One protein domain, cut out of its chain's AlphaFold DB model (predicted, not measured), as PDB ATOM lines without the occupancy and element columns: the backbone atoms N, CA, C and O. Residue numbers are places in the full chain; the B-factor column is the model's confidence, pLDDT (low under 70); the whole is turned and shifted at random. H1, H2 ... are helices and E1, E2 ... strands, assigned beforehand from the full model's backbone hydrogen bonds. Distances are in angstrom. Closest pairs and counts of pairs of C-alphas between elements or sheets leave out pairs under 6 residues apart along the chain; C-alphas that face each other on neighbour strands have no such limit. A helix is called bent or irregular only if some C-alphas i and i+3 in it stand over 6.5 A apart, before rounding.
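AT A GLANCE: This is residues 2 to 45 of the 112 residues of a protein of Gordonia insulae (UniProt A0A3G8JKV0). Two helices, H1 and H2, run the same way side by side at a slant, and two short extended stretches, E1 and residues 29 to 30, pair in parallel along one side of them. The chain thus passes twice from an extended stretch into a helix: E1 comes before H1, and residues 29 to 30 lie in the link before H2. The printed part has 44 residues with one named strand and two named helices, in the order E1, H1, H2, and its class is mostly helix. It is compact, with a radius of gyration of the C-alphas of 9.1 A, and its outline is elongated, spanning 25 by 15 by 14 A.

HOW THE PARTS SIT: Strand E1, residues 2 to 4, pairs with no named strand, but it forms a short parallel pairing with residues 29 to 30. E1 and helix H1, residues 11 to 23, have one pair of C-alphas within 8 A, those of Asp 2 and Ala 21, 6.4 A apart. H1 and helix H2, residues 34 to 43, touch, with 12 pairs of C-alphas within 8 A. Their closest C-alphas, those of Val 18 and Gly 43, are 5.9 A apart. They run the same way at a steep tilt of 41 degrees. E1 and H2 are apart. In H1 every O i to N i+4 pair is within hydrogen-bond range; in H2, 4 of 6 are.

IN THESE COORDINATES: E1 begins at C-alpha 2, (47.270, 40.845, 16.570), and is 7.0 A long from first to last C-alpha. H1 measures 18.4 A from C-alpha 11, (33.372, 32.748, 19.590), to C-alpha 23. H2 measures 15.3 A and ends at C-alpha 43, (39.160, 34.455, 9.232). H2 is irregular, but only just: C-alphas 35 and 38 are 6.8 A apart.

THE WHOLE: The two C-alphas farthest apart, those of Pro 9 and Gly 25, are 25.6 A apart. The printed part has no cut. The links from E1 to H1, 6 residues, and from H1 to H2, 10 residues, are short. Mean pLDDT of the printed part is 95.1, and no printed residue is under 70.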
ATOM      1  N   ASP A   2      48.361  40.360  15.725       95.06
ATOM      2  CA  ASP A   2      47.270  40.845  16.570       95.06
ATOM      3  C   ASP A   2      47.306  40.190  17.975       95.06
ATOM      4  O   ASP A   2      48.032  39.211  18.190       95.06
ATOM      5  N   SER A   3      46.594  40.781  18.936       94.00
ATOM      6  CA  SER A   3      46.543  40.375  20.348       94.00
ATOM      7  C   SER A   3      45.817  39.035  20.559       94.00
ATOM      8  O   SER A   3      45.393  38.377  19.615       94.00
ATOM      9  N   VAL A   4      45.722  38.591  21.815       95.12
ATOM     10  CA  VAL A   4      44.943  37.412  22.220       95.12
ATOM     11  C   VAL A   4      43.494  37.790  22.522       95.12
ATOM     12  O   VAL A   4      43.251  38.796  23.190       95.12
ATOM     13  N   HIS A   5      42.551  36.932  22.131       96.00
ATOM     14  CA  HIS A   5      41.173  36.997  22.613       96.00
ATOM     15  C   HIS A   5      41.051  36.222  23.932       96.00
ATOM     16  O   HIS A   5      41.266  35.004  23.963       96.00
ATOM     17  N   LEU A   6      40.756  36.926  25.028       96.19
ATOM     18  CA  LEU A   6      40.800  36.365  26.384       96.19
ATOM     19  C   LEU A   6      39.544  35.566  26.763       96.19
ATOM     20  O   LEU A   6      39.648  34.624  27.549       96.19
ATOM     21  N   ASP A   7      38.374  35.927  26.228       96.44
ATOM     22  CA  ASP A   7      37.100  35.285  26.566       96.44
ATOM     23  C   ASP A   7      36.871  34.035  25.698       96.44
ATOM     24  O   ASP A   7      36.303  34.081  24.614       96.44
ATOM     25  N   ILE A   8      37.386  32.886  26.146       95.25
ATOM     26  CA  ILE A   8      37.410  31.643  25.347       95.25
ATOM     27  C   ILE A   8      36.010  31.199  24.858       95.25
ATOM     28  O   ILE A   8      35.915  30.756  23.709       95.25
ATOM     29  N   PRO A   9      34.933  31.274  25.668       96.38
ATOM     30  CA  PRO A   9      33.577  30.979  25.205       96.38
ATOM     31  C   PRO A   9      33.012  31.948  24.154       96.38
ATOM     32  O   PRO A   9      32.090  31.554  23.432       96.38
ATOM     33  N   ASP A  10      33.521  33.180  24.047       97.69
ATOM     34  CA  ASP A  10      33.004  34.190  23.113       97.69
ATOM     35  C   ASP A  10      33.564  34.017  21.691       97.69
ATOM     36  O   ASP A  10      34.416  34.749  21.186       97.69
ATOM     37  N   VAL A  11      33.029  33.017  20.993       97.12
ATOM     38  CA  VAL A  11      33.372  32.748  19.590       97.12
ATOM     39  C   VAL A  11      32.976  33.911  18.671       97.12
ATOM     40  O   VAL A  11      33.654  34.169  17.675       97.12
ATOM     41  N   ALA A  12      31.884  34.617  18.973       97.75
ATOM     42  CA  ALA A  12      31.408  35.711  18.131       97.75
ATOM     43  C   ALA A  12      32.339  36.928  18.221       97.75
ATOM     44  O   ALA A  12      32.684  37.500  17.182       97.75
ATOM     45  N   GLY A  13      32.781  37.275  19.434       97.62
ATOM     46  CA  GLY A  13      33.797  38.295  19.682       97.62
ATOM     47  C   GLY A  13      35.108  37.971  18.976       97.62
ATOM     48  O   GLY A  13      35.598  38.793  18.203       97.62
ATOM     49  N   LEU A  14      35.602  36.737  19.118       98.00
ATOM     50  CA  LEU A  14      36.797  36.272  18.407       98.00
ATOM     51  C   LEU A  14      36.685  36.458  16.884       98.00
ATOM     52  O   LEU A  14      37.612  36.963  16.255       98.00
ATOM     53  N   ILE A  15      35.568  36.055  16.267       97.31
ATOM     54  CA  ILE A  15      35.381  36.187  14.811       97.31
ATOM     55  C   ILE A  15      35.386  37.660  14.387       97.31
ATOM     56  O   ILE A  15      35.942  37.993  13.338       97.31
ATOM     57  N   ALA A  16      34.766  38.541  15.173       97.75
ATOM     58  CA  ALA A  16      34.748  39.971  14.885       97.75
ATOM     59  C   ALA A  16      36.156  40.583  14.971       97.75
ATOM     60  O   ALA A  16      36.558  41.294  14.050       97.75
ATOM     61  N   GLU A  17      36.916  40.251  16.016       97.50
ATOM     62  CA  GLU A  17      38.297  40.715  16.198       97.50
ATOM     63  C   GLU A  17      39.223  40.210  15.087       97.50
ATOM     64  O   GLU A  17      39.964  40.997  14.502       97.50
ATOM     65  N   VAL A  18      39.128  38.930  14.708       97.19
ATOM     66  CA  VAL A  18      39.933  38.371  13.608       97.19
ATOM     67  C   VAL A  18      39.637  39.090  12.290       97.19
ATOM     68  O   VAL A  18      40.561  39.401  11.536       97.19
ATOM     69  N   ARG A  19      38.364  39.386  12.000       95.12
ATOM     70  CA  ARG A  19      37.982  40.125  10.785       95.12
ATOM     71  C   ARG A  19      38.550  41.539  10.773       95.12
ATOM     72  O   ARG A  19      39.052  41.971   9.736       95.12
ATOM     73  N   ASP A  20      38.500  42.234  11.904       96.75
ATOM     74  CA  ASP A  20      39.093  43.565  12.041       96.75
ATOM     75  C   ASP A  20      40.617  43.512  11.864       96.75
ATOM     76  O   ASP A  20      41.188  44.255  11.066       96.75
ATOM     77  N   ALA A  21      41.277  42.539  12.496       96.00
ATOM     78  CA  ALA A  21      42.711  42.339  12.354       96.00
ATOM     79  C   ALA A  21      43.115  42.098  10.887       96.00
ATOM     80  O   ALA A  21      44.085  42.683  10.392       96.00
ATOM     81  N   VAL A  22      42.371  41.265  10.158       92.38
ATOM     82  CA  VAL A  22      42.604  41.020   8.726       92.38
ATOM     83  C   VAL A  22      42.416  42.297   7.908       92.38
ATOM     84  O   VAL A  22      43.272  42.605   7.076       92.38
ATOM     85  N   ALA A  23      41.362  43.072   8.179       89.56
ATOM     86  CA  ALA A  23      41.100  44.345   7.505       89.56
ATOM     87  C   ALA A  23      42.203  45.391   7.759       89.56
ATOM     88  O   ALA A  23      42.538  46.169   6.865       89.56
ATOM     89  N   LEU A  24      42.824  45.369   8.942       91.88
ATOM     90  CA  LEU A  24      43.979  46.203   9.296       91.88
ATOM     91  C   LEU A  24      45.310  45.698   8.705       91.88
ATOM     92  O   LEU A  24      46.349  46.338   8.875       91.88
ATOM     93  N   GLY A  25      45.302  44.564   7.999       88.00
ATOM     94  CA  GLY A  25      46.480  44.000   7.343       88.00
ATOM     95  C   GLY A  25      47.345  43.116   8.243       88.00
ATOM     96  O   GLY A  25      48.465  42.761   7.856       88.00
ATOM     97  N   TYR A  26      46.856  42.716   9.422       92.06
ATOM     98  CA  TYR A  26      47.530  41.688  10.206       92.06
ATOM     99  C   TYR A  26      47.581  40.364   9.431       92.06
ATOM    100  O   TYR A  26      46.790  40.090   8.528       92.06
ATOM    101  N   THR A  27      48.561  39.529   9.774       90.00
ATOM    102  CA  THR A  27      48.790  38.226   9.130       90.00
ATOM    103  C   THR A  27      48.642  37.045  10.090       90.00
ATOM    104  O   THR A  27      48.789  35.904   9.665       90.00
ATOM    105  N   ALA A  28      48.402  37.323  11.374       91.56
ATOM    106  CA  ALA A  28      48.211  36.339  12.433       91.56
ATOM    107  C   ALA A  28      47.631  37.009  13.690       91.56
ATOM    108  O   ALA A  28      48.068  38.114  14.036       91.56
ATOM    109  N   THR A  29      46.760  36.282  14.391       95.50
ATOM    110  CA  THR A  29      46.236  36.574  15.738       95.50
ATOM    111  C   THR A  29      46.839  35.578  16.724       95.50
ATOM    112  O   THR A  29      46.992  34.393  16.404       95.50
ATOM    113  N   ALA A  30      47.214  36.043  17.916       96.06
ATOM    114  CA  ALA A  30      47.745  35.168  18.950       96.06
ATOM    115  C   ALA A  30      46.628  34.279  19.533       96.06
ATOM    116  O   ALA A  30      45.596  34.761  19.991       96.06
ATOM    117  N   CYS A  31      46.840  32.962  19.524       95.94
ATOM    118  CA  CYS A  31      45.854  31.968  19.953       95.94
ATOM    119  C   CYS A  31      46.232  31.397  21.324       95.94
ATOM    120  O   CYS A  31      47.352  30.911  21.490       95.94
ATOM    121  N   ILE A  32      45.301  31.408  22.283       96.38
ATOM    122  CA  ILE A  32      45.540  30.905  23.650       96.38
ATOM    123  C   ILE A  32      44.811  29.597  23.954       96.38
ATOM    124  O   ILE A  32      45.133  28.939  24.942       96.38
ATOM    125  N   HIS A  33      43.847  29.203  23.118       96.88
ATOM    126  CA  HIS A  33      43.074  27.984  23.324       96.88
ATOM    127  C   HIS A  33      42.826  27.224  22.007       96.88
ATOM    128  O   HIS A  33      42.464  27.852  21.011       96.88
ATOM    129  N   PRO A  34      42.949  25.880  21.973       96.94
ATOM    130  CA  PRO A  34      42.757  25.094  20.749       96.94
ATOM    131  C   PRO A  34      41.405  25.302  20.054       96.94
ATOM    132  O   PRO A  34      41.343  25.266  18.827       96.94
ATOM    133  N   SER A  35      40.329  25.582  20.802       96.44
ATOM    134  CA  SER A  35      39.005  25.855  20.214       96.44
ATOM    135  C   SER A  35      38.948  27.130  19.365       96.44
ATOM    136  O   SER A  35      38.047  27.254  18.544       96.44
ATOM    137  N   GLN A  36      39.891  28.066  19.533       97.38
ATOM    138  CA  GLN A  36      39.949  29.316  18.766       97.38
ATOM    139  C   GLN A  36      40.568  29.106  17.375       97.38
ATOM    140  O   GLN A  36      40.248  29.823  16.428       97.38
ATOM    141  N   VAL A  37      41.430  28.090  17.237       96.12
ATOM    142  CA  VAL A  37      42.195  27.783  16.019       96.12
ATOM    143  C   VAL A  37      41.339  27.719  14.747       96.12
ATOM    144  O   VAL A  37      41.735  28.366  13.775       96.12
ATOM    145  N   PRO A  38      40.210  26.978  14.685       95.56
ATOM    146  CA  PRO A  38      39.414  26.913  13.460       95.56
ATOM    147  C   PRO A  38      38.877  28.284  13.037       95.56
ATOM    148  O   PRO A  38      38.958  28.616  11.861       95.56
ATOM    149  N   TYR A  39      38.415  29.106  13.983       95.81
ATOM    150  CA  TYR A  39      37.853  30.431  13.696       95.81
ATOM    151  C   TYR A  39      38.922  31.436  13.258       95.81
ATOM    152  O   TYR A  39      38.713  32.186  12.307       95.81
ATOM    153  N   ILE A  40      40.093  31.412  13.904       95.50
ATOM    154  CA  ILE A  40      41.232  32.248  13.506       95.50
ATOM    155  C   ILE A  40      41.691  31.861  12.095       95.50
ATOM    156  O   ILE A  40      41.851  32.726  11.238       95.50
ATOM    157  N   ARG A  41      41.878  30.562  11.822       93.75
ATOM    158  CA  ARG A  41      42.310  30.084  10.497       93.75
ATOM    159  C   ARG A  41      41.313  30.441   9.401       93.75
ATOM    160  O   ARG A  41      41.746  30.851   8.330       93.75
ATOM    161  N   ASP A  42      40.019  30.290   9.672       92.94
ATOM    162  CA  ASP A  42      38.963  30.651   8.728       92.94
ATOM    163  C   ASP A  42      38.982  32.153   8.420       92.94
ATOM    164  O   ASP A  42      38.997  32.537   7.257       92.94
ATOM    165  N   GLY A  43      39.109  33.008   9.440       93.62
ATOM    166  CA  GLY A  43      39.160  34.455   9.232       93.62
ATOM    167  C   GLY A  43      40.383  34.936   8.441       93.62
ATOM    168  O   GLY A  43      40.270  35.880   7.668       93.62
ATOM    169  N   TYR A  44      41.537  34.271   8.574       92.69
ATOM    170  CA  TYR A  44      42.748  34.591   7.799       92.69
ATOM    171  C   TYR A  44      42.788  33.965   6.399       92.69
ATOM    172  O   TYR A  44      43.717  34.253   5.630       92.69
ATOM    173  N   ARG A  45      41.823  33.105   6.058       91.88
ATOM    174  CA  ARG A  45      41.733  32.482   4.741       91.88
ATOM    175  C   ARG A  45      41.245  33.523   3.726       91.88
ATOM    176  O   ARG A  45      40.155  34.058   3.901       91.88
TER     177      ARG A  45